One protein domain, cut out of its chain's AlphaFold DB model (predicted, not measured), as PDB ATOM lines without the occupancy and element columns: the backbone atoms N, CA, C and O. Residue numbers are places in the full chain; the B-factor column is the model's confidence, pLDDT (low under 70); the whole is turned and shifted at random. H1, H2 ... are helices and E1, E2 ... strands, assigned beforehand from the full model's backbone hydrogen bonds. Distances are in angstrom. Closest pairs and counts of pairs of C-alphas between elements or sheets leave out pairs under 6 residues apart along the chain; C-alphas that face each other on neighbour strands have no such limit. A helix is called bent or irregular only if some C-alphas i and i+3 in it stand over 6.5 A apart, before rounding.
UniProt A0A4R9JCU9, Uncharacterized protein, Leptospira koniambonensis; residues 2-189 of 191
ATOM      1  N   SER A   2      40.592  65.962  56.375       46.44
ATOM      2  CA  SER A   2      40.357  64.878  57.361       46.44
ATOM      3  C   SER A   2      38.949  64.863  57.988       46.44
ATOM      4  O   SER A   2      38.356  63.800  58.106       46.44
ATOM      5  N   ALA A   3      38.358  66.024  58.297       49.97
ATOM      6  CA  ALA A   3      36.998  66.114  58.859       49.97
ATOM      7  C   ALA A   3      35.865  65.767  57.865       49.97
ATOM      8  O   ALA A   3      34.710  65.632  58.265       49.97
ATOM      9  N   ILE A   4      36.189  65.670  56.573       47.22
ATOM     10  CA  ILE A   4      35.254  65.305  55.499       47.22
ATOM     11  C   ILE A   4      35.362  63.809  55.228       47.22
ATOM     12  O   ILE A   4      34.346  63.137  55.178       47.22
ATOM     13  N   LEU A   5      36.584  63.269  55.190       50.91
ATOM     14  CA  LEU A   5      36.807  61.821  55.174       50.91
ATOM     15  C   LEU A   5      36.168  61.141  56.394       50.91
ATOM     16  O   LEU A   5      35.582  60.077  56.260       50.91
ATOM     17  N   ALA A   6      36.198  61.788  57.564       54.12
ATOM     18  CA  ALA A   6      35.580  61.280  58.788       54.12
ATOM     19  C   ALA A   6      34.036  61.257  58.782       54.12
ATOM     20  O   ALA A   6      33.457  60.595  59.639       54.12
ATOM     21  N   SER A   7      33.368  61.969  57.864       49.12
ATOM     22  CA  SER A   7      31.900  61.930  57.731       49.12
ATOM     23  C   SER A   7      31.397  60.857  56.764       49.12
ATOM     24  O   SER A   7      30.193  60.653  56.681       49.12
ATOM     25  N   PHE A   8      32.299  60.183  56.049       52.69
ATOM     26  CA  PHE A   8      31.968  58.986  55.282       52.69
ATOM     27  C   PHE A   8      31.965  57.768  56.203       52.69
ATOM     28  O   PHE A   8      32.741  57.719  57.171       52.69
ATOM     29  N   ASP A   9      31.120  56.787  55.897       56.03
ATOM     30  CA  ASP A   9      31.229  55.473  56.514       56.03
ATOM     31  C   ASP A   9      32.557  54.792  56.124       56.03
ATOM     32  O   ASP A   9      33.348  55.286  55.313       56.03
ATOM     33  N   GLU A  10      32.884  53.706  56.818       57.53
ATOM     34  CA  GLU A  10      34.188  53.047  56.699       57.53
ATOM     35  C   GLU A  10      34.397  52.427  55.304       57.53
ATOM     36  O   GLU A  10      35.517  52.398  54.785       57.53
ATOM     37  N   GLU A  11      33.302  52.017  54.663       54.47
ATOM     38  CA  GLU A  11      33.284  51.422  53.331       54.47
ATOM     39  C   GLU A  11      33.564  52.480  52.251       54.47
ATOM     40  O   GLU A  11      34.454  52.286  51.418       54.47
ATOM     41  N   ASP A  12      32.920  53.645  52.323       55.81
ATOM     42  CA  ASP A  12      33.166  54.780  51.429       55.81
ATOM     43  C   ASP A  12      34.589  55.331  51.581       55.81
ATOM     44  O   ASP A  12      35.242  55.663  50.588       55.81
ATOM     45  N   ARG A  13      35.146  55.366  52.801       66.75
ATOM     46  CA  ARG A  13      36.553  55.769  53.010       66.75
ATOM     47  C   ARG A  13      37.542  54.839  52.319       66.75
ATOM     48  O   ARG A  13      38.525  55.330  51.763       66.75
ATOM     49  N   SER A  14      37.305  53.527  52.357       61.22
ATOM     50  CA  SER A  14      38.176  52.559  51.682       61.22
ATOM     51  C   SER A  14      38.128  52.709  50.159       61.22
ATOM     52  O   SER A  14      39.174  52.693  49.510       61.22
ATOM     53  N   LYS A  15      36.950  52.981  49.586       59.06
ATOM     54  CA  LYS A  15      36.753  53.168  48.138       59.06
ATOM     55  C   LYS A  15      37.365  54.473  47.623       59.06
ATOM     56  O   LYS A  15      37.958  54.502  46.548       59.06
ATOM     57  N   LEU A  16      37.335  55.534  48.433       63.69
ATOM     58  CA  LEU A  16      37.960  56.828  48.125       63.69
ATOM     59  C   LEU A  16      39.501  56.792  48.072       63.69
ATOM     60  O   LEU A  16      40.117  57.763  47.623       63.69
ATOM     61  N   SER A  17      40.130  55.702  48.525       64.25
ATOM     62  CA  SER A  17      41.589  55.539  48.521       64.25
ATOM     63  C   SER A  17      42.163  55.030  47.189       64.25
ATOM     64  O   SER A  17      43.369  55.152  46.970       64.25
ATOM     65  N   SER A  18      41.313  54.551  46.271       66.94
ATOM     66  CA  SER A  18      41.685  54.136  44.911       66.94
ATOM     67  C   SER A  18      41.527  55.308  43.926       66.94
ATOM     68  O   SER A  18      40.402  55.675  43.580       66.94
ATOM     69  N   PRO A  19      42.615  55.937  43.441       61.78
ATOM     70  CA  PRO A  19      42.528  57.171  42.651       61.78
ATOM     71  C   PRO A  19      42.004  56.987  41.215       61.78
ATOM     72  O   PRO A  19      41.592  57.972  40.607       61.78
ATOM     73  N   ASN A  20      42.002  55.760  40.681       68.19
ATOM     74  CA  ASN A  20      41.654  55.470  39.282       68.19
ATOM     75  C   ASN A  20      40.372  54.639  39.110       68.19
ATOM     76  O   ASN A  20      40.018  54.296  37.985       68.19
ATOM     77  N   GLU A  21      39.695  54.287  40.200       79.62
ATOM     78  CA  GLU A  21      38.463  53.506  40.144       79.62
ATOM     79  C   GLU A  21      37.257  54.445  40.040       79.62
ATOM     80  O   GLU A  21      37.168  55.449  40.752       79.62
ATOM     81  N   LEU A  22      36.347  54.142  39.111       85.69
ATOM     82  CA  LEU A  22      35.059  54.818  39.038       85.69
ATOM     83  C   LEU A  22      34.096  54.125  39.998       85.69
ATOM     84  O   LEU A  22      33.862  52.923  39.895       85.69
ATOM     85  N   LEU A  23      33.531  54.904  40.909       84.00
ATOM     86  CA  LEU A  23      32.615  54.440  41.933       84.00
ATOM     87  C   LEU A  23      31.174  54.637  41.445       84.00
ATOM     88  O   LEU A  23      30.807  55.773  41.120       84.00
ATOM     89  N   PRO A  24      30.351  53.575  41.395       86.50
ATOM     90  CA  PRO A  24      28.928  53.717  41.138       86.50
ATOM     91  C   PRO A  24      28.270  54.358  42.362       86.50
ATOM     92  O   PRO A  24      28.260  53.789  43.453       86.50
ATOM     93  N   VAL A  25      27.734  55.561  42.184       86.31
ATOM     94  CA  VAL A  25      27.076  56.343  43.231       86.31
ATOM     95  C   VAL A  25      25.767  56.922  42.716       86.31
ATOM     96  O   VAL A  25      25.633  57.256  41.540       86.31
ATOM     97  N   LYS A  26      24.802  57.088  43.617       85.56
ATOM     98  CA  LYS A  26      23.568  57.818  43.334       85.56
ATOM     99  C   LYS A  26      23.792  59.289  43.614       85.56
ATOM    100  O   LYS A  26      24.045  59.657  44.757       85.56
ATOM    101  N   VAL A  27      23.746  60.120  42.579       86.81
ATOM    102  CA  VAL A  27      23.858  61.574  42.733       86.81
ATOM    103  C   VAL A  27      22.485  62.220  42.630       86.81
ATOM    104  O   VAL A  27      21.663  61.784  41.826       86.81
ATOM    105  N   PRO A  28      22.224  63.292  43.383       85.44
ATOM    106  CA  PRO A  28      20.961  63.987  43.292       85.44
ATOM    107  C   PRO A  28      20.794  64.684  41.955       85.44
ATOM    108  O   PRO A  28      21.748  65.220  41.384       85.44
ATOM    109  N   VAL A  29      19.547  64.729  41.512       86.81
ATOM    110  CA  VAL A  29      19.126  65.417  40.299       86.81
ATOM    111  C   VAL A  29      18.354  66.661  40.696       86.81
ATOM    112  O   VAL A  29      17.385  66.595  41.451       86.81
ATOM    113  N   PHE A  30      18.774  67.805  40.169       88.62
ATOM    114  CA  PHE A  30      17.997  69.026  40.285       88.62
ATOM    115  C   PHE A  30      16.660  68.882  39.564       88.62
ATOM    116  O   PHE A  30      16.625  68.598  38.366       88.62
ATOM    117  N   THR A  31      15.572  69.139  40.280       86.75
ATOM    118  CA  THR A  31      14.220  69.091  39.725       86.75
ATOM    119  C   THR A  31      13.622  70.487  39.686       86.75
ATOM    120  O   THR A  31      13.801  71.263  40.620       86.75
ATOM    121  N   TYR A  32      12.908  70.824  38.610       86.50
ATOM    122  CA  TYR A  32      12.172  72.085  38.498       86.50
ATOM    123  C   TYR A  32      10.679  71.844  38.270       86.50
ATOM    124  O   TYR A  32      10.274  71.154  37.334       86.50
ATOM    125  N   ASN A  33       9.848  72.452  39.114       83.44
ATOM    126  CA  ASN A  33       8.398  72.407  39.028       83.44
ATOM    127  C   ASN A  33       7.855  73.710  38.419       83.44
ATOM    128  O   ASN A  33       7.725  74.731  39.101       83.44
ATOM    129  N   ASN A  34       7.457  73.631  37.144       77.56
ATOM    130  CA  ASN A  34       6.889  74.743  36.372       77.56
ATOM    131  C   ASN A  34       5.644  75.380  37.011       77.56
ATOM    132  O   ASN A  34       5.456  76.585  36.883       77.56
ATOM    133  N   PHE A  35       4.792  74.600  37.686       78.25
ATOM    134  CA  PHE A  35       3.554  75.116  38.282       78.25
ATOM    135  C   PHE A  35       3.830  76.003  39.494       78.25
ATOM    136  O   PHE A  35       3.146  76.999  39.711       78.25
ATOM    137  N   SER A  36       4.831  75.635  40.293       76.69
ATOM    138  CA  SER A  36       5.185  76.367  41.513       76.69
ATOM    139  C   SER A  36       6.305  77.392  41.318       76.69
ATOM    140  O   SER A  36       6.538  78.204  42.214       76.69
ATOM    141  N   GLY A  37       7.014  77.351  40.183       76.94
ATOM    142  CA  GLY A  37       8.197  78.177  39.936       76.94
ATOM    143  C   GLY A  37       9.397  77.809  40.815       76.94
ATOM    144  O   GLY A  37      10.323  78.607  40.971       76.94
ATOM    145  N   LYS A  38       9.379  76.620  41.431       80.06
ATOM    146  CA  LYS A  38      10.393  76.164  42.389       80.06
ATOM    147  C   LYS A  38      11.268  75.091  41.776       80.06
ATOM    148  O   LYS A  38      10.768  74.181  41.119       80.06
ATOM    149  N   GLY A  39      12.568  75.224  41.992       82.50
ATOM    150  CA  GLY A  39      13.497  74.127  41.821       82.50
ATOM    151  C   GLY A  39      13.910  73.605  43.180       82.50
ATOM    152  O   GLY A  39      13.995  74.381  44.128       82.50
ATOM    153  N   ASP A  40      14.158  72.311  43.272       82.56
ATOM    154  CA  ASP A  40      14.592  71.680  44.502       82.56
ATOM    155  C   ASP A  40      15.562  70.536  44.174       82.56
ATOM    156  O   ASP A  40      15.419  69.813  43.181       82.56
ATOM    157  N   LEU A  41      16.579  70.403  45.023       84.31
ATOM    158  CA  LEU A  41      17.579  69.336  44.955       84.31
ATOM    159  C   LEU A  41      17.365  68.336  46.092       84.31
ATOM    160  O   LEU A  41      17.420  67.121  45.909       84.31
ATOM    161  N   TYR A  42      17.099  68.876  47.276       80.94
ATOM    162  CA  TYR A  42      16.904  68.117  48.489       80.94
ATOM    163  C   TYR A  42      15.972  68.836  49.452       80.94
ATOM    164  O   TYR A  42      15.771  70.048  49.374       80.94
ATOM    165  N   VAL A  43      15.468  68.070  50.408       72.00
ATOM    166  CA  VAL A  43      14.830  68.568  51.619       72.00
ATOM    167  C   VAL A  43      15.735  68.256  52.805       72.00
ATOM    168  O   VAL A  43      16.267  67.153  52.923       72.00
ATOM    169  N   SER A  44      15.947  69.243  53.671       65.81
ATOM    170  CA  SER A  44      16.619  69.020  54.949       65.81
ATOM    171  C   SER A  44      15.572  68.637  55.985       65.81
ATOM    172  O   SER A  44      14.589  69.361  56.174       65.81
ATOM    173  N   ASN A  45      15.762  67.502  56.651       55.78
ATOM    174  CA  ASN A  45      14.996  67.193  57.840       55.78
ATOM    175  C   ASN A  45      15.558  68.020  59.002       55.78
ATOM    176  O   ASN A  45      16.619  67.743  59.560       55.78
ATOM    177  N   VAL A  46      14.801  69.052  59.366       47.38
ATOM    178  CA  VAL A  46      15.156  70.033  60.400       47.38
ATOM    179  C   VAL A  46      15.351  69.405  61.790       47.38
ATOM    180  O   VAL A  46      15.912  70.056  62.666       47.38
ATOM    181  N   TYR A  47      14.900  68.163  62.009       41.59
ATOM    182  CA  TYR A  47      14.955  67.489  63.311       41.59
ATOM    183  C   TYR A  47      16.167  66.571  63.506       41.59
ATOM    184  O   TYR A  47      16.547  66.323  64.648       41.59
ATOM    185  N   ASP A  48      16.779  66.064  62.436       51.38
ATOM    186  CA  ASP A  48      17.938  65.156  62.512       51.38
ATOM    187  C   ASP A  48      19.135  65.613  61.655       51.38
ATOM    188  O   ASP A  48      20.178  64.955  61.652       51.38
ATOM    189  N   GLY A  49      18.999  66.736  60.939       50.25
ATOM    190  CA  GLY A  49      20.034  67.294  60.070       50.25
ATOM    191  C   GLY A  49      20.314  66.451  58.826       50.25
ATOM    192  O   GLY A  49      21.319  66.677  58.149       50.25
ATOM    193  N   ARG A  50      19.467  65.458  58.517       62.66
ATOM    194  CA  ARG A  50      19.643  64.602  57.344       62.66
ATOM    195  C   ARG A  50      19.058  65.271  56.114       62.66
ATOM    196  O   ARG A  50      17.894  65.666  56.077       62.66
ATOM    197  N   VAL A  51      19.875  65.337  55.074       70.25
ATOM    198  CA  VAL A  51      19.448  65.759  53.746       70.25
ATOM    199  C   VAL A  51      18.894  64.559  52.993       70.25
ATOM    200  O   VAL A  51      19.557  63.532  52.879       70.25
ATOM    201  N   SER A  52      17.663  64.685  52.505       76.75
ATOM    202  CA  SER A  52      17.020  63.698  51.635       76.75
ATOM    203  C   SER A  52      16.849  64.295  50.247       76.75
ATOM    204  O   SER A  52      16.243  65.358  50.095       76.75
ATOM    205  N   TYR A  53      17.384  63.630  49.229       82.69
ATOM    206  CA  TYR A  53      17.250  64.085  47.851       82.69
ATOM    207  C   TYR A  53      15.861  63.776  47.304       82.69
ATOM    208  O   TYR A  53      15.259  62.754  47.627       82.69
ATOM    209  N   ILE A  54      15.352  64.673  46.463       84.25
ATOM    210  CA  ILE A  54      14.030  64.506  45.841       84.25
ATOM    211  C   ILE A  54      14.080  63.451  44.737       84.25
ATOM    212  O   ILE A  54      13.133  62.693  44.547       84.25
ATOM    213  N   SER A  55      15.192  63.418  44.010       85.56
ATOM    214  CA  SER A  55      15.465  62.459  42.953       85.56
ATOM    215  C   SER A  55      16.961  62.215  42.880       85.56
ATOM    216  O   SER A  55      17.755  63.123  43.129       85.56
ATOM    217  N   GLU A  56      17.335  61.008  42.475       89.19
ATOM    218  CA  GLU A  56      18.721  60.597  42.277       89.19
ATOM    219  C   GLU A  56      18.879  59.883  40.932       89.19
ATOM    220  O   GLU A  56      17.925  59.301  40.414       89.19
ATOM    221  N   GLU A  57      20.086  59.916  40.378       89.38
ATOM    222  CA  GLU A  57      20.487  59.158  39.195       89.38
ATOM    223  C   GLU A  57      21.796  58.414  39.459       89.38
ATOM    224  O   GLU A  57      22.666  58.897  40.191       89.38
ATOM    225  N   ASP A  58      21.949  57.238  38.852       90.19
ATOM    226  CA  ASP A  58      23.192  56.478  38.934       90.19
ATOM    227  C   ASP A  58      24.290  57.170  38.106       90.19
ATOM    228  O   ASP A  58      24.114  57.462  36.919       90.19
ATOM    229  N   LYS A  59      25.450  57.410  38.725       90.25
ATOM    230  CA  LYS A  59      26.667  57.885  38.059       90.25
ATOM    231  C   LYS A  59      27.885  57.101  38.482       90.25
ATOM    232  O   LYS A  59      28.033  56.711  39.630       90.25
ATOM    233  N   ASN A  60      28.809  56.984  37.543       90.69
ATOM    234  CA  ASN A  60      30.155  56.508  37.804       90.69
ATOM    235  C   ASN A  60      31.054  57.730  37.997       90.69
ATOM    236  O   ASN A  60      31.318  58.450  37.034       90.69
ATOM    237  N   LEU A  61      31.475  57.985  39.235       89.50
ATOM    238  CA  LEU A  61      32.302  59.136  39.599       89.50
ATOM    239  C   LEU A  61      33.681  58.687  40.067       89.50
ATOM    240  O   LEU A  61      33.821  57.674  40.745       89.50
ATOM    241  N   SER A  62      34.709  59.475  39.770       88.31
ATOM    242  CA  SER A  62      36.011  59.295  40.415       88.31
ATOM    243  C   SER A  62      35.940  59.630  41.909       88.31
ATOM    244  O   SER A  62      35.139  60.465  42.341       88.31
ATOM    245  N   SER A  63      36.855  59.075  42.708       84.25
ATOM    246  CA  SER A  63      36.993  59.405  44.137       84.25
ATOM    247  C   SER A  63      37.092  60.916  44.393       84.25
ATOM    248  O   SER A  63      36.526  61.442  45.351       84.25
ATOM    249  N   ARG A  64      37.756  61.656  43.494       85.06
ATOM    250  CA  ARG A  64      37.848  63.119  43.575       85.06
ATOM    251  C   ARG A  64      36.499  63.802  43.365       85.06
ATOM    252  O   ARG A  64      36.201  64.754  44.078       85.06
ATOM    253  N   GLU A  65      35.702  63.342  42.408       89.06
ATOM    254  CA  GLU A  65      34.370  63.896  42.144       89.06
ATOM    255  C   GLU A  65      33.400  63.613  43.286       89.06
ATOM    256  O   GLU A  65      32.626  64.498  43.646       89.06
ATOM    257  N   VAL A  66      33.479  62.432  43.907       86.19
ATOM    258  CA  VAL A  66      32.696  62.106  45.111       86.19
ATOM    259  C   VAL A  66      33.074  63.031  46.271       86.19
ATOM    260  O   VAL A  66      32.198  63.579  46.942       86.19
ATOM    261  N   ILE A  67      34.372  63.269  46.487       84.19
ATOM    262  CA  ILE A  67      34.840  64.202  47.521       84.19
ATOM    263  C   ILE A  67      34.376  65.628  47.216       84.19
ATOM    264  O   ILE A  67      33.806  66.270  48.098       84.19
ATOM    265  N   ASP A  68      34.596  66.121  45.992       87.88
ATOM    266  CA  ASP A  68      34.169  67.460  45.568       87.88
ATOM    267  C   ASP A  68      32.652  67.622  45.776       87.88
ATOM    268  O   ASP A  68      32.210  68.623  46.339       87.88
ATOM    269  N   TRP A  69      31.861  66.604  45.427       88.69
ATOM    270  CA  TRP A  69      30.418  66.578  45.654       88.69
ATOM    271  C   TRP A  69      30.038  66.720  47.121       88.69
ATOM    272  O   TRP A  69      29.319  67.658  47.476       88.69
ATOM    273  N   LYS A  70      30.531  65.838  47.987       85.31
ATOM    274  CA  LYS A  70      30.169  65.868  49.409       85.31
ATOM    275  C   LYS A  70      30.679  67.120  50.120       85.31
ATOM    276  O   LYS A  70      30.021  67.620  51.032       85.31
ATOM    277  N   CYS A  71      31.806  67.682  49.680       85.75
ATOM    278  CA  CYS A  71      32.267  68.988  50.154       85.75
ATOM    279  C   CYS A  71      31.282  70.100  49.776       85.75
ATOM    280  O   CYS A  71      30.875  70.880  50.640       85.75
ATOM    281  N   THR A  72      30.897  70.169  48.500       91.00
ATOM    282  CA  THR A  72      29.965  71.174  47.973       91.00
ATOM    283  C   THR A  72      28.611  71.094  48.673       91.00
ATOM    284  O   THR A  72      28.089  72.117  49.114       91.00
ATOM    285  N   GLU A  73      28.085  69.884  48.847       87.31
ATOM    286  CA  GLU A  73      26.854  69.630  49.592       87.31
ATOM    287  C   GLU A  73      26.932  70.165  51.022       87.31
ATOM    288  O   GLU A  73      26.095  70.964  51.442       87.31
ATOM    289  N   ARG A  74      27.961  69.766  51.769       86.06
ATOM    290  CA  ARG A  74      28.093  70.141  53.178       86.06
ATOM    291  C   ARG A  74      28.196  71.653  53.365       86.06
ATOM    292  O   ARG A  74      27.632  72.194  54.312       86.06
ATOM    293  N   ILE A  75      28.908  72.337  52.470       90.75
ATOM    294  CA  ILE A  75      29.007  73.801  52.498       90.75
ATOM    295  C   ILE A  75      27.644  74.433  52.190       90.75
ATOM    296  O   ILE A  75      27.252  75.369  52.882       90.75
ATOM    297  N   ARG A  76      26.903  73.918  51.200       90.94
ATOM    298  CA  ARG A  76      25.556  74.404  50.860       90.94
ATOM    299  C   ARG A  76      24.588  74.276  52.039       90.94
ATOM    300  O   ARG A  76      23.939  75.263  52.376       90.94
ATOM    301  N   ILE A  77      24.567  73.124  52.707       86.88
ATOM    302  CA  ILE A  77      23.750  72.893  53.910       86.88
ATOM    303  C   ILE A  77      24.130  73.879  55.016       86.88
ATOM    304  O   ILE A  77      23.264  74.526  55.592       86.88
ATOM    305  N   ARG A  78      25.431  74.078  55.264       90.62
ATOM    306  CA  ARG A  78      25.888  75.024  56.290       90.62
ATOM    307  C   ARG A  78      25.429  76.461  56.018       90.62
ATOM    308  O   ARG A  78      25.136  77.189  56.962       90.62
ATOM    309  N   ILE A  79      25.371  76.877  54.753       93.62
ATOM    310  CA  ILE A  79      24.849  78.198  54.369       93.62
ATOM    311  C   ILE A  79      23.360  78.310  54.717       93.62
ATOM    312  O   ILE A  79      22.946  79.337  55.254       93.62
ATOM    313  N   ASP A  80      22.570  77.265  54.444       90.69
ATOM    314  CA  ASP A  80      21.152  77.210  54.825       90.69
ATOM    315  C   ASP A  80      20.980  77.290  56.350       90.69
ATOM    316  O   ASP A  80      20.197  78.108  56.836       90.69
ATOM    317  N   ASP A  81      21.760  76.514  57.107       90.81
ATOM    318  CA  ASP A  81      21.714  76.494  58.575       90.81
ATOM    319  C   ASP A  81      22.030  77.866  59.172       90.81
ATOM    320  O   ASP A  81      21.310  78.347  60.043       90.81
ATOM    321  N   LEU A  82      23.070  78.542  58.678       95.50
ATOM    322  CA  LEU A  82      23.448  79.876  59.145       95.50
ATOM    323  C   LEU A  82      22.348  80.913  58.907       95.50
ATOM    324  O   LEU A  82      22.103  81.762  59.768       95.50
ATOM    325  N   PHE A  83      21.658  80.838  57.768       94.94
ATOM    326  CA  PHE A  83      20.498  81.690  57.527       94.94
ATOM    327  C   PHE A  83      19.365  81.378  58.513       94.94
ATOM    328  O   PHE A  83      18.770  82.300  59.074       94.94
ATOM    329  N   VAL A  84      19.068  80.096  58.752       92.25
ATOM    330  CA  VAL A  84      18.027  79.671  59.703       92.25
ATOM    331  C   VAL A  84      18.372  80.099  61.133       92.25
ATOM    332  O   VAL A  84      17.497  80.595  61.845       92.25
ATOM    333  N   GLU A  85      19.634  79.982  61.545       94.25
ATOM    334  CA  GLU A  85      20.141  80.488  62.824       94.25
ATOM    335  C   GLU A  85      19.915  82.007  62.930       94.25
ATOM    336  O   GLU A  85      19.334  82.477  63.911       94.25
ATOM    337  N   ALA A  86      20.286  82.782  61.903       95.69
ATOM    338  CA  ALA A  86      20.066  84.231  61.870       95.69
ATOM    339  C   ALA A  86      18.574  84.597  61.944       95.69
ATOM    340  O   ALA A  86      18.183  85.476  62.712       95.69
ATOM    341  N   TYR A  87      17.724  83.893  61.194       93.75
ATOM    342  CA  TYR A  87      16.276  84.099  61.208       93.75
ATOM    343  C   TYR A  87      15.642  83.729  62.556       93.75
ATOM    344  O   TYR A  87      14.720  84.395  63.021       93.75
ATOM    345  N   THR A  88      16.169  82.706  63.227       94.31
ATOM    346  CA  THR A  88      15.750  82.330  64.582       94.31
ATOM    347  C   THR A  88      16.088  83.440  65.576       94.31
ATOM    348  O   THR A  88      15.231  83.841  66.364       94.31
ATOM    349  N   ILE A  89      17.300  84.002  65.503       95.44
ATOM    350  CA  ILE A  89      17.685  85.162  66.321       95.44
ATOM    351  C   ILE A  89      16.761  86.348  66.023       95.44
ATOM    352  O   ILE A  89      16.283  86.977  66.960       95.44
ATOM    353  N   TYR A  90      16.442  86.611  64.754       94.19
ATOM    354  CA  TYR A  90      15.524  87.685  64.365       94.19
ATOM    355  C   TYR A  90      14.145  87.568  65.022       94.19
ATOM    356  O   TYR A  90      13.599  88.567  65.482       94.19
ATOM    357  N   ILE A  91      13.591  86.356  65.094       93.19
ATOM    358  CA  ILE A  91      12.266  86.120  65.678       93.19
ATOM    359  C   ILE A  91      12.293  86.231  67.205       93.19
ATOM    360  O   ILE A  91      11.441  86.899  67.785       93.19
ATOM    361  N   TYR A  92      13.237  85.554  67.865       96.44
ATOM    362  CA  TYR A  92      13.204  85.391  69.324       96.44
ATOM    363  C   TYR A  92      14.012  86.449  70.081       96.44
ATOM    364  O   TYR A  92      13.705  86.760  71.229       96.44
ATOM    365  N   TYR A  93      15.031  87.019  69.441       95.56
ATOM    366  CA  TYR A  93      15.949  87.996  70.022       95.56
ATOM    367  C   TYR A  93      16.215  89.145  69.034       95.56
ATOM    368  O   TYR A  93      17.371  89.389  68.679       95.56
ATOM    369  N   PRO A  94      15.181  89.890  68.594       92.81
ATOM    370  CA  PRO A  94      15.299  90.876  67.510       92.81
ATOM    371  C   PRO A  94      16.318  91.993  67.787       92.81
ATOM    372  O   PRO A  94      16.867  92.578  66.856       92.81
ATOM    373  N   ASN A  95      16.620  92.266  69.060       94.94
ATOM    374  CA  ASN A  95      17.625  93.255  69.463       94.94
ATOM    375  C   ASN A  95      19.071  92.742  69.339       94.94
ATOM    376  O   ASN A  95      20.006  93.539  69.384       94.94
ATOM    377  N   ASN A  96      19.284  91.432  69.180       95.25
ATOM    378  CA  ASN A  96      20.604  90.839  68.972       95.25
ATOM    379  C   ASN A  96      21.019  90.942  67.496       95.25
ATOM    380  O   ASN A  96      21.204  89.946  66.791       95.25
ATOM    381  N   THR A  97      21.146  92.176  67.019       94.50
ATOM    382  CA  THR A  97      21.496  92.468  65.628       94.50
ATOM    383  C   THR A  97      22.873  91.931  65.273       94.50
ATOM    384  O   THR A  97      23.021  91.279  64.243       94.50
ATOM    385  N   SER A  98      23.862  92.089  66.154       95.38
ATOM    386  CA  SER A  98      25.211  91.555  65.951       95.38
ATOM    387  C   SER A  98      25.213  90.042  65.715       95.38
ATOM    388  O   SER A  98      25.880  89.577  64.795       95.38
ATOM    389  N   GLY A  99      24.433  89.274  66.486       95.31
ATOM    390  CA  GLY A  99      24.306  87.829  66.298       95.31
ATOM    391  C   GLY A  99      23.722  87.456  64.934       95.31
ATOM    392  O   GLY A  99      24.242  86.552  64.284       95.31
ATOM    393  N   MET A 100      22.697  88.176  64.468       96.19
ATOM    394  CA  MET A 100      22.113  87.961  63.136       96.19
ATOM    395  C   MET A 100      23.118  88.243  62.017       96.19
ATOM    396  O   MET A 100      23.320  87.404  61.141       96.19
ATOM    397  N   PHE A 101      23.766  89.411  62.056       96.06
ATOM    398  CA  PHE A 101      24.682  89.835  60.997       96.06
ATOM    399  C   PHE A 101      25.931  88.958  60.920       96.06
ATOM    400  O   PHE A 101      26.347  88.618  59.820       96.06
ATOM    401  N   LEU A 102      26.488  88.512  62.053       97.56
ATOM    402  CA  LEU A 102      27.632  87.589  62.055       97.56
ATOM    403  C   LEU A 102      27.326  86.285  61.308       97.56
ATOM    404  O   LEU A 102      28.143  85.817  60.518       97.56
ATOM    405  N   LYS A 103      26.138  85.714  61.529       98.19
ATOM    406  CA  LYS A 103      25.710  84.473  60.869       98.19
ATOM    407  C   LYS A 103      25.498  84.666  59.372       98.19
ATOM    408  O   LYS A 103      25.899  83.810  58.587       98.19
ATOM    409  N   ILE A 104      24.910  85.795  58.975       97.88
ATOM    410  CA  ILE A 104      24.729  86.114  57.559       97.88
ATOM    411  C   ILE A 104      26.060  86.374  56.864       97.88
ATOM    412  O   ILE A 104      26.256  85.842  55.779       97.88
ATOM    413  N   GLU A 105      26.982  87.119  57.469       97.88
ATOM    414  CA  GLU A 105      28.308  87.343  56.881       97.88
ATOM    415  C   GLU A 105      29.058  86.018  56.677       97.88
ATOM    416  O   GLU A 105      29.597  85.776  55.596       97.88
ATOM    417  N   GLU A 106      29.008  85.102  57.653       98.19
ATOM    418  CA  GLU A 106      29.567  83.751  57.502       98.19
ATOM    419  C   GLU A 106      28.902  82.993  56.336       98.19
ATOM    420  O   GLU A 106      29.595  82.394  55.508       98.19
ATOM    421  N   ALA A 107      27.571  83.051  56.225       97.69
ATOM    422  CA  ALA A 107      26.823  82.408  55.144       97.69
ATOM    423  C   ALA A 107      27.200  82.983  53.769       97.69
ATOM    424  O   ALA A 107      27.434  82.231  52.821       97.69
ATOM    425  N   SER A 108      27.298  84.307  53.661       97.81
ATOM    426  CA  SER A 108      27.686  85.026  52.448       97.81
ATOM    427  C   SER A 108      29.093  84.671  51.995       97.81
ATOM    428  O   SER A 108      29.308  84.356  50.823       97.81
ATOM    429  N   ASP A 109      30.050  84.651  52.921       97.69
ATOM    430  CA  ASP A 109      31.435  84.287  52.636       97.69
ATOM    431  C   ASP A 109      31.569  82.834  52.180       97.69
ATOM    432  O   ASP A 109      32.293  82.542  51.219       97.69
ATOM    433  N   LEU A 110      30.869  81.913  52.846       96.75
ATOM    434  CA  LEU A 110      30.813  80.516  52.425       96.75
ATOM    435  C   LEU A 110      30.196  80.390  51.037       96.75
ATOM    436  O   LEU A 110      30.714  79.634  50.214       96.75
ATOM    437  N   TYR A 111      29.141  81.151  50.745       96.12
ATOM    438  CA  TYR A 111      28.480  81.065  49.451       96.12
ATOM    439  C   TYR A 111      29.346  81.605  48.317       96.12
ATOM    440  O   TYR A 111      29.476  80.952  47.278       96.12
ATOM    441  N   ARG A 112      30.049  82.718  48.550       96.44
ATOM    442  CA  ARG A 112      31.046  83.267  47.622       96.44
ATOM    443  C   ARG A 112      32.155  82.257  47.323       96.44
ATOM    444  O   ARG A 112      32.495  82.035  46.160       96.44
ATOM    445  N   LYS A 113      32.695  81.599  48.356       95.00
ATOM    446  CA  LYS A 113      33.718  80.546  48.202       95.00
ATOM    447  C   LYS A 113      33.170  79.350  47.424       95.00
ATOM    448  O   LYS A 113      33.827  78.873  46.498       95.00
ATOM    449  N   LEU A 114      31.960  78.892  47.754       94.81
ATOM    450  CA  LEU A 114      31.294  77.787  47.063       94.81
ATOM    451  C   LEU A 114      31.130  78.087  45.570       94.81
ATOM    452  O   LEU A 114      31.496  77.252  44.740       94.81
ATOM    453  N   ARG A 115      30.656  79.293  45.229       94.94
ATOM    454  CA  ARG A 115      30.548  79.797  43.853       94.94
ATOM    455  C   ARG A 115      31.881  79.675  43.119       94.94
ATOM    456  O   ARG A 115      31.947  78.994  42.094       94.94
ATOM    457  N   THR A 116      32.946  80.270  43.659       92.50
ATOM    458  CA  THR A 116      34.285  80.257  43.042       92.50
ATOM    459  C   THR A 116      34.802  78.838  42.800       92.50
ATOM    460  O   THR A 116      35.385  78.567  41.750       92.50
ATOM    461  N   HIS A 117      34.573  77.916  43.737       90.44
ATOM    462  CA  HIS A 117      35.040  76.536  43.610       90.44
ATOM    463  C   HIS A 117      34.208  75.678  42.655       90.44
ATOM    464  O   HIS A 117      34.759  74.745  42.069       90.44
ATOM    465  N   THR A 118      32.915  75.974  42.495       93.69
ATOM    466  CA  THR A 118      31.948  75.066  41.856       93.69
ATOM    467  C   THR A 118      31.589  75.468  40.424       93.69
ATOM    468  O   THR A 118      31.324  74.596  39.600       93.69
ATOM    469  N   LEU A 119      31.635  76.758  40.070       90.56
ATOM    470  CA  LEU A 119      31.211  77.247  38.745       90.56
ATOM    471  C   LEU A 119      31.926  76.583  37.559       90.56
ATOM    472  O   LEU A 119      31.329  76.411  36.501       90.56
ATOM    473  N   ASN A 120      33.197  76.213  37.730       89.50
ATOM    474  CA  ASN A 120      34.017  75.581  36.687       89.50
ATOM    475  C   ASN A 120      34.096  74.052  36.828       89.50
ATOM    476  O   ASN A 120      34.964  73.417  36.232       89.50
ATOM    477  N   ARG A 121      33.236  73.455  37.652       90.75
ATOM    478  CA  ARG A 121      33.181  72.007  37.890       90.75
ATOM    479  C   ARG A 121      32.055  71.359  37.070       90.75
ATOM    480  O   ARG A 121      31.301  72.096  36.427       90.75
ATOM    481  N   PRO A 122      31.953  70.015  37.031       90.94
ATOM    482  CA  PRO A 122      30.874  69.321  36.330       90.94
ATOM    483  C   PRO A 122      29.469  69.812  36.701       90.94
ATOM    484  O   PRO A 122      29.224  70.263  37.820       90.94
ATOM    485  N   GLU A 123      28.533  69.682  35.760       89.56
ATOM    486  CA  GLU A 123      27.173  70.231  35.860       89.56
ATOM    487  C   GLU A 123      26.422  69.779  37.124       89.56
ATOM    488  O   GLU A 123      25.772  70.585  37.788       89.56
ATOM    489  N   PHE A 124      26.586  68.515  37.524       89.75
ATOM    490  CA  PHE A 124      25.928  67.953  38.709       89.75
ATOM    491  C   PHE A 124      26.404  68.572  40.038       89.75
ATOM    492  O   PHE A 124      25.759  68.399  41.069       89.75
ATOM    493  N   LEU A 125      27.522  69.302  40.040       92.44
ATOM    494  CA  LEU A 125      27.959  70.081  41.197       92.44
ATOM    495  C   LEU A 125      27.372  71.491  41.173       92.44
ATOM    496  O   LEU A 125      27.032  72.037  42.219       92.44
ATOM    497  N   ARG A 126      27.198  72.078  39.984       93.00
ATOM    498  CA  ARG A 126      26.698  73.454  39.825       93.00
ATOM    499  C   ARG A 126      25.272  73.631  40.328       93.00
ATOM    500  O   ARG A 126      24.940  74.716  40.790       93.00
ATOM    501  N   GLN A 127      24.451  72.582  40.321       92.25
ATOM    502  CA  GLN A 127      23.103  72.620  40.903       92.25
ATOM    503  C   GLN A 127      23.076  73.010  42.393       92.25
ATOM    504  O   GLN A 127      22.092  73.584  42.848       92.25
ATOM    505  N   TYR A 128      24.165  72.805  43.145       92.44
ATOM    506  CA  TYR A 128      24.284  73.259  44.540       92.44
ATOM    507  C   TYR A 128      24.484  74.776  44.685       92.44
ATOM    508  O   TYR A 128      24.459  75.299  45.797       92.44
ATOM    509  N   LEU A 129      24.684  75.500  43.582       93.62
ATOM    510  CA  LEU A 129      24.709  76.964  43.555       93.62
ATOM    511  C   LEU A 129      23.310  77.575  43.390       93.62
ATOM    512  O   LEU A 129      23.171  78.794  43.338       93.62
ATOM    513  N   TYR A 130      22.269  76.754  43.281       92.56
ATOM    514  CA  TYR A 130      20.896  77.232  43.257       92.56
ATOM    515  C   TYR A 130      20.422  77.613  44.668       92.56
ATOM    516  O   TYR A 130      20.353  76.770  45.564       92.56
ATOM    517  N   TYR A 131      20.037  78.880  44.870       90.81
ATOM    518  CA  TYR A 131      19.536  79.377  46.160       90.81
ATOM    519  C   TYR A 131      18.009  79.224  46.299       90.81
ATOM    520  O   TYR A 131      17.263  80.208  46.295       90.81
ATOM    521  N   GLY A 132      17.521  77.987  46.427       85.50
ATOM    522  CA  GLY A 132      16.077  77.689  46.468       85.50
ATOM    523  C   GLY A 132      15.302  78.367  47.602       85.50
ATOM    524  O   GLY A 132      14.122  78.699  47.449       85.50
ATOM    525  N   MET A 133      15.977  78.669  48.713       86.00
ATOM    526  CA  MET A 133      15.373  79.307  49.883       86.00
ATOM    527  C   MET A 133      14.714  80.658  49.557       86.00
ATOM    528  O   MET A 133      13.684  80.987  50.145       86.00
ATOM    529  N   ALA A 134      15.210  81.411  48.567       88.12
ATOM    530  CA  ALA A 134      14.597  82.682  48.168       88.12
ATOM    531  C   ALA A 134      13.120  82.541  47.765       88.12
ATOM    532  O   ALA A 134      12.305  83.388  48.125       88.12
ATOM    533  N   ASN A 135      12.739  81.465  47.073       86.81
ATOM    534  CA  ASN A 135      11.343  81.248  46.693       86.81
ATOM    535  C   ASN A 135      10.450  81.032  47.922       86.81
ATOM    536  O   ASN A 135       9.353  81.584  47.998       86.81
ATOM    537  N   GLN A 136      10.928  80.264  48.902       83.81
ATOM    538  CA  GLN A 136      10.191  80.006  50.141       83.81
ATOM    539  C   GLN A 136      10.021  81.285  50.967       83.81
ATOM    540  O   GLN A 136       8.926  81.582  51.444       83.81
ATOM    541  N   LEU A 137      11.087  82.080  51.091       88.06
ATOM    542  CA  LEU A 137      11.054  83.362  51.797       88.06
ATOM    543  C   LEU A 137      10.143  84.370  51.094       88.06
ATOM    544  O   LEU A 137       9.423  85.119  51.754       88.06
ATOM    545  N   ASN A 138      10.135  84.374  49.758       86.62
ATOM    546  CA  ASN A 138       9.317  85.297  48.982       86.62
ATOM    547  C   ASN A 138       7.813  85.074  49.207       86.62
ATOM    548  O   ASN A 138       7.065  86.044  49.297       86.62
ATOM    549  N   GLN A 139       7.382  83.822  49.387       85.94
ATOM    550  CA  GLN A 139       5.982  83.470  49.663       85.94
ATOM    551  C   GLN A 139       5.486  83.925  51.042       85.94
ATOM    552  O   GLN A 139       4.286  84.098  51.231       85.94
ATOM    553  N   ARG A 140       6.387  84.146  52.006       85.00
ATOM    554  CA  ARG A 140       6.025  84.584  53.365       85.00
ATOM    555  C   ARG A 140       5.754  86.086  53.478       85.00
ATOM    556  O   ARG A 140       5.417  86.546  54.566       85.00
ATOM    557  N   SER A 141       5.963  86.865  52.413       81.12
ATOM    558  CA  SER A 141       5.784  88.331  52.386       81.12
ATOM    559  C   SER A 141       6.495  89.098  53.517       81.12
ATOM    560  O   SER A 141       6.152  90.239  53.810       81.12
ATOM    561  N   SER A 142       7.503  88.491  54.150       88.19
ATOM    562  CA  SER A 142       8.277  89.080  55.248       88.19
ATOM    563  C   SER A 142       9.455  89.910  54.718       88.19
ATOM    564  O   SER A 142       9.868  89.754  53.561       88.19
ATOM    565  N   ASN A 143       9.995  90.789  55.566       91.38
ATOM    566  CA  ASN A 143      11.267  91.474  55.327       91.38
ATOM    567  C   ASN A 143      12.410  90.751  56.062       91.38
ATOM    568  O   ASN A 143      12.200  90.151  57.115       91.38
ATOM    569  N   PHE A 144      13.606  90.790  55.476       93.50
ATOM    570  CA  PHE A 144      14.815  90.155  56.004       93.50
ATOM    571  C   PHE A 144      15.990  91.143  55.930       93.50
ATOM    572  O   PHE A 144      16.950  90.905  55.195       93.50
ATOM    573  N   PRO A 145      15.922  92.284  56.646       93.56
ATOM    574  CA  PRO A 145      16.919  93.357  56.536       93.56
ATOM    575  C   PRO A 145      18.332  92.903  56.927       93.56
ATOM    576  O   PRO A 145      19.320  93.455  56.459       93.56
ATOM    577  N   PHE A 146      18.439  91.857  57.747       94.44
ATOM    578  CA  PHE A 146      19.712  91.264  58.146       94.44
ATOM    579  C   PHE A 146      20.390  90.450  57.028       94.44
ATOM    580  O   PHE A 146      21.585  90.204  57.109       94.44
ATOM    581  N   ALA A 147      19.662  90.036  55.984       96.00
ATOM    582  CA  ALA A 147      20.119  89.058  54.989       96.00
ATOM    583  C   ALA A 147      20.691  89.674  53.695       96.00
ATOM    584  O   ALA A 147      20.909  88.966  52.708       96.00
ATOM    585  N   CYS A 148      20.918  90.989  53.668       95.19
ATOM    586  CA  CYS A 148      21.252  91.705  52.438       95.19
ATOM    587  C   CYS A 148      22.534  91.220  51.755       95.19
ATOM    588  O   CYS A 148      22.532  91.042  50.533       95.19
ATOM    589  N   SER A 149      23.606  90.960  52.511       95.81
ATOM    590  CA  SER A 149      24.855  90.455  51.932       95.81
ATOM    591  C   SER A 149      24.662  89.075  51.305       95.81
ATOM    592  O   SER A 149      25.168  88.826  50.214       95.81
ATOM    593  N   LEU A 150      23.866  88.190  51.911       96.69
ATOM    594  CA  LEU A 150      23.598  86.861  51.349       96.69
ATOM    595  C   LEU A 150      22.763  86.935  50.069       96.69
ATOM    596  O   LEU A 150      23.071  86.256  49.091       96.69
ATOM    597  N   PHE A 151      21.738  87.791  50.036       95.75
ATOM    598  CA  PHE A 151      20.938  87.986  48.823       95.75
ATOM    599  C   PHE A 151      21.759  88.566  47.671       95.75
ATOM    600  O   PHE A 151      21.551  88.176  46.521       95.75
ATOM    601  N   LYS A 152      22.712  89.457  47.964       94.31
ATOM    602  CA  LYS A 152      23.649  89.975  46.962       94.31
ATOM    603  C   LYS A 152      24.509  88.855  46.370       94.31
ATOM    604  O   LYS A 152      24.516  88.689  45.151       94.31
ATOM    605  N   GLU A 153      25.156  88.048  47.210       95.44
ATOM    606  CA  GLU A 153      25.976  86.915  46.751       95.44
ATOM    607  C   GLU A 153      25.151  85.897  45.953       95.44
ATOM    608  O   GLU A 153      25.601  85.394  44.921       95.44
ATOM    609  N   ALA A 154      23.911  85.626  46.375       94.56
ATOM    610  CA  ALA A 154      23.005  84.735  45.656       94.56
ATOM    611  C   ALA A 154      22.640  85.257  44.263       94.56
ATOM    612  O   ALA A 154      22.613  84.483  43.307       94.56
ATOM    613  N   LYS A 155      22.411  86.564  44.126       92.62
ATOM    614  CA  LYS A 155      22.092  87.194  42.840       92.62
ATOM    615  C   LYS A 155      23.264  87.141  41.861       92.62
ATOM    616  O   LYS A 155      23.087  86.796  40.689       92.62
ATOM    617  N   GLU A 156      24.467  87.448  42.338       92.81
ATOM    618  CA  GLU A 156      25.689  87.325  41.536       92.81
ATOM    619  C   GLU A 156      25.917  85.868  41.108       92.81
ATOM    620  O   GLU A 156      26.143  85.590  39.931       92.81
ATOM    621  N   THR A 157      25.759  84.926  42.046       93.75
ATOM    622  CA  THR A 157      25.867  83.482  41.781       93.75
ATOM    623  C   THR A 157      24.871  83.026  40.718       93.75
ATOM    624  O   THR A 157      25.265  82.351  39.770       93.75
ATOM    625  N   ASN A 158      23.601  83.428  40.826       91.06
ATOM    626  CA  ASN A 158      22.565  83.087  39.851       91.06
ATOM    627  C   ASN A 158      22.901  83.590  38.447       91.06
ATOM    628  O   ASN A 158      22.748  82.851  37.477       91.06
ATOM    629  N   SER A 159      23.376  84.833  38.341       88.38
ATOM    630  CA  SER A 159      23.730  85.441  37.055       88.38
ATOM    631  C   SER A 159      24.844  84.668  36.347       88.38
ATOM    632  O   SER A 159      24.812  84.499  35.127       88.38
ATOM    633  N   GLU A 160      25.832  84.185  37.099       92.38
ATOM    634  CA  GLU A 160      26.908  83.358  36.552       92.38
ATOM    635  C   GLU A 160      26.450  81.929  36.249       92.38
ATOM    636  O   GLU A 160      26.801  81.383  35.201       92.38
ATOM    637  N   LEU A 161      25.636  81.338  37.126       92.00
ATOM    638  CA  LEU A 161      25.107  79.987  36.960       92.00
ATOM    639  C   LEU A 161      24.253  79.873  35.696       92.00
ATOM    640  O   LEU A 161      24.481  78.969  34.896       92.00
ATOM    641  N   ALA A 162      23.349  80.828  35.462       90.50
ATOM    642  CA  ALA A 162      22.496  80.864  34.274       90.50
ATOM    643  C   ALA A 162      23.295  80.937  32.960       90.50
ATOM    644  O   ALA A 162      22.835  80.451  31.932       90.50
ATOM    645  N   ARG A 163      24.495  81.536  32.983       90.81
ATOM    646  CA  ARG A 163      25.371  81.647  31.804       90.81
ATOM    647  C   ARG A 163      26.218  80.402  31.557       90.81
ATOM    648  O   ARG A 163      26.618  80.176  30.420       90.81
ATOM    649  N   ARG A 164      26.565  79.659  32.611       92.38
ATOM    650  CA  ARG A 164      27.509  78.531  32.533       92.38
ATOM    651  C   ARG A 164      26.830  77.165  32.521       92.38
ATOM    652  O   ARG A 164      27.451  76.211  32.068       92.38
ATOM    653  N   SER A 165      25.610  77.066  33.041       91.81
ATOM    654  CA  SER A 165      24.852  75.818  33.139       91.81
ATOM    655  C   SER A 165      24.319  75.372  31.776       91.81
ATOM    656  O   SER A 165      23.762  76.162  31.018       91.81
ATOM    657  N   GLU A 166      24.471  74.081  31.487       91.19
ATOM    658  CA  GLU A 166      23.879  73.428  30.312       91.19
ATOM    659  C   GLU A 166      22.529  72.765  30.648       91.19
ATOM    660  O   GLU A 166      21.733  72.443  29.760       91.19
ATOM    661  N   ASN A 167      22.228  72.588  31.940       91.00
ATOM    662  CA  ASN A 167      20.962  72.054  32.413       91.00
ATOM    663  C   ASN A 167      19.839  73.093  32.256       91.00
ATOM    664  O   ASN A 167      19.696  74.029  33.043       91.00
ATOM    665  N   LYS A 168      18.965  72.871  31.268       90.56
ATOM    666  CA  LYS A 168      17.818  73.750  30.990       90.56
ATOM    667  C   LYS A 168      16.893  73.942  32.195       90.56
ATOM    668  O   LYS A 168      16.412  75.052  32.392       90.56
ATOM    669  N   GLN A 169      16.654  72.907  33.005       90.62
ATOM    670  CA  GLN A 169      15.805  73.027  34.197       90.62
ATOM    671  C   GLN A 169      16.450  73.929  35.250       90.62
ATOM    672  O   GLN A 169      15.772  74.781  35.823       90.62
ATOM    673  N   LEU A 170      17.761  73.784  35.461       91.00
ATOM    674  CA  LEU A 170      18.523  74.638  36.368       91.00
ATOM    675  C   LEU A 170      18.500  76.092  35.894       91.00
ATOM    676  O   LEU A 170      18.152  76.983  36.665       91.00
ATOM    677  N   VAL A 171      18.763  76.328  34.607       91.94
ATOM    678  CA  VAL A 171      18.682  77.661  33.996       91.94
ATOM    679  C   VAL A 171      17.291  78.273  34.195       91.94
ATOM    680  O   VAL A 171      17.176  79.385  34.714       91.94
ATOM    681  N   THR A 172      16.207  77.555  33.888       90.56
ATOM    682  CA  THR A 172      14.843  78.060  34.120       90.56
ATOM    683  C   THR A 172      14.581  78.365  35.596       90.56
ATOM    684  O   THR A 172      14.017  79.411  35.923       90.56
ATOM    685  N   ALA A 173      15.020  77.504  36.511       89.75
ATOM    686  CA  ALA A 173      14.853  77.739  37.939       89.75
ATOM    687  C   ALA A 173      15.630  78.975  38.423       89.75
ATOM    688  O   ALA A 173      15.110  79.732  39.247       89.75
ATOM    689  N   THR A 174      16.839  79.220  37.901       90.69
ATOM    690  CA  THR A 174      17.648  80.394  38.281       90.69
ATOM    691  C   THR A 174      16.974  81.716  37.927       90.69
ATOM    692  O   THR A 174      16.988  82.630  38.750       90.69
ATOM    693  N   PHE A 175      16.295  81.808  36.778       88.25
ATOM    694  CA  PHE A 175      15.526  83.005  36.414       88.25
ATOM    695  C   PHE A 175      14.367  83.285  37.383       88.25
ATOM    696  O   PHE A 175      14.119  84.434  37.756       88.25
ATOM    697  N   ASN A 176      13.681  82.238  37.847       86.62
ATOM    698  CA  ASN A 176      12.611  82.390  38.836       86.62
ATOM    699  C   ASN A 176      13.155  82.842  40.197       86.62
ATOM    700  O   ASN A 176      12.594  83.741  40.825       86.62
ATOM    701  N   VAL A 177      14.282  82.270  40.630       89.44
ATOM    702  CA  VAL A 177      14.938  82.689  41.876       89.44
ATOM    703  C   VAL A 177      15.441  84.124  41.795       89.44
ATOM    704  O   VAL A 177      15.315  84.837  42.783       89.44
ATOM    705  N   ASP A 178      15.957  84.580  40.652       89.62
ATOM    706  CA  ASP A 178      16.390  85.975  40.488       89.62
ATOM    707  C   ASP A 178      15.237  86.967  40.723       89.62
ATOM    708  O   ASP A 178      15.382  87.946  41.458       89.62
ATOM    709  N   THR A 179      14.043  86.647  40.216       90.00
ATOM    710  CA  THR A 179      12.829  87.440  40.472       90.00
ATOM    711  C   THR A 179      12.472  87.463  41.963       90.00
ATOM    712  O   THR A 179      12.173  88.523  42.526       90.00
ATOM    713  N   SER A 180      12.545  86.311  42.638       91.62
ATOM    714  CA  SER A 180      12.324  86.211  44.087       91.62
ATOM    715  C   SER A 180      13.370  86.988  44.892       91.62
ATOM    716  O   SER A 180      13.005  87.692  45.833       91.62
ATOM    717  N   LEU A 181      14.649  86.922  44.512       93.12
ATOM    718  CA  LEU A 181      15.738  87.670  45.145       93.12
ATOM    719  C   LEU A 181      15.545  89.178  44.988       93.12
ATOM    720  O   LEU A 181      15.628  89.899  45.978       93.12
ATOM    721  N   ALA A 182      15.213  89.661  43.789       91.75
ATOM    722  CA  ALA A 182      14.944  91.079  43.559       91.75
ATOM    723  C   ALA A 182      13.773  91.590  44.421       91.75
ATOM    724  O   ALA A 182      13.834  92.684  44.990       91.75
ATOM    725  N   SER A 183      12.719  90.783  44.558       92.56
ATOM    726  CA  SER A 183      11.570  91.087  45.416       92.56
ATOM    727  C   SER A 183      11.953  91.134  46.902       92.56
ATOM    728  O   SER A 183      11.592  92.076  47.615       92.56
ATOM    729  N   LEU A 184      12.742  90.159  47.365       93.75
ATOM    730  CA  LEU A 184      13.254  90.102  48.735       93.75
ATOM    731  C   LEU A 184      14.174  91.279  49.062       93.75
ATOM    732  O   LEU A 184      13.994  91.890  50.115       93.75
ATOM    733  N   GLN A 185      15.106  91.628  48.172       94.19
ATOM    734  CA  GLN A 185      16.004  92.776  48.337       94.19
ATOM    735  C   GLN A 185      15.205  94.070  48.512       94.19
ATOM    736  O   GLN A 185      15.424  94.799  49.480       94.19
ATOM    737  N   ARG A 186      14.204  94.302  47.649       93.81
ATOM    738  CA  ARG A 186      13.331  95.483  47.725       93.81
ATOM    739  C   ARG A 186      12.574  95.561  49.049       93.81
ATOM    740  O   ARG A 186      12.590  96.603  49.692       93.81
ATOM    741  N   ARG A 187      11.917  94.472  49.471       94.06
ATOM    742  CA  ARG A 187      11.156  94.447  50.737       94.06
ATOM    743  C   ARG A 187      12.042  94.555  51.975       94.06
ATOM    744  O   ARG A 187      11.575  95.016  53.010       94.06
ATOM    745  N   SER A 188      13.287  94.102  51.877       94.25
ATOM    746  CA  SER A 188      14.241  94.084  52.990       94.25
ATOM    747  C   SER A 188      15.081  95.357  53.086       94.25
ATOM    748  O   SER A 188      15.875  95.472  54.010       94.25
ATOM    749  N   GLY A 189      14.922  96.307  52.155       93.69
ATOM    750  CA  GLY A 189      15.710  97.541  52.140       93.69
ATOM    751  C   GLY A 189      17.185  97.326  51.786       93.69
ATOM    752  O   GLY A 189      18.023  98.145  52.149       93.69
TER     753      GLY A 189
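Overview. This is residues 2 to 189 of the 191 residues of an uncharacterized protein of Leptospira koniambonensis (UniProt A0A4R9JCU9). What does the model look like? The four long helices H3, H4, H7 and H8 lie one beside the next in an arc, H3 and H8 making its two sides, with the short H5 packed on H3, H4 and H7 and the short H6 packed on H8. On the open side of the arc lie three small pairs of strands, E2 and E3 packing on H8, while the short helices H1 and H2 make a tail at one end. What are its make-up and size? The 188 printed residues hold eight named helices and six named strands, in the order H1, H2, E1 to E6, H3 to H8, and the class is mostly helix. The three sheets, E1 and E6, E2 and E3, E4 and E5, are each antiparallel. The whole is compact, with a radius of gyration of the C-alphas of 17.1 A and spans of 52 by 34 by 28 A.

Arrangement. Where do the first helices stand? H1, residues 2 to 5, is close to but not clearly touching H2, residues 10 to 15; their closest C-alphas, of Leu 5 and Arg 13, are 6.4 A apart. H1 is also close to but not clearly touching H3, residues 63 to 92, the closest C-alphas being those of Ile 4 and Cys 71 at 7.1 A. How do the strands pair? E1, residues 22 to 28, and E6, residues 56 to 62, are antiparallel neighbours, with N 25 and O 59 within hydrogen-bond range at 2.8 A. E2, residues 31 to 33, and E3, residues 38 to 40, form a hairpin, with N 33 and O 38 at 2.8 A. E4, residues 42 to 44, and E5, residues 51 to 53, form another, with N 43 and O 52 at 2.8 A. How do the long helices stand? H3 and H4, residues 97 to 118, form a helical hairpin at a shallow tilt of 20 degrees, opposite ways, with the C-alphas of Ala 86 and Met 100 closest at 4.4 A. H4 touches H7, residues 145 to 164, at a shallow tilt of 9 degrees, the same way, with the C-alphas of Ser 108 and Leu 150 closest at 4.6 A; H3, H4 and H7 form a bundle, helices side by side. H7 and H8, residues 168 to 188, form a helical hairpin at a shallow tilt of 24 degrees, opposite ways, with the C-alphas of Pro 145 and Ser 188 closest at 4.5 A. What of the shorter helices and the backbones? H5, residues 123 to 129, touches residues 69 to 76 of H3 alone, with the C-alphas of Trp 69 and Leu 125 closest at 6.2 A. H6, residues 133 to 139, touches residues 177 to 184 of H8 alone, with the C-alphas of Asn 135 and Ser 180 closest at 5.7 A. Every O i to N i+4 pair is within hydrogen-bond range in H2, H3, H4, H6 and H8; the count is 13 of 16 in H7 and 1 of 3 in H5, which has 3 of 4 O i to N i+3 pairs within range, and H1 is too short for such a pair.

Along the chain. Where do the parts begin and end? H1 begins at C-alpha 2, (40.357, 64.878, 57.361), and H8 ends at C-alpha 188, (14.241, 94.084, 52.990). How long are the longer elements? From first to last C-alpha, H3 measures 43.3 A, H4 31.3 A, H7 30.1 A and H8 30.2 A, while E1 measures 17.3 A and E6 17.4 A. H7 is irregular, with C-alphas 146 and 149 8.1 A apart, and has a kink of 28 degrees near residue 152.

Size, cuts and confidence. How far does it reach? The two C-alphas farthest apart, those of Asn 20 and Asn 95, are 54.0 A apart, and the outline is only just elongated. Is anything cut or loosely linked? The printed part has no cut and no long link. Where is confidence low? Residues 2 to 20 and 44 to 50 have pLDDT under 70, while the mean of the printed part is 85.5.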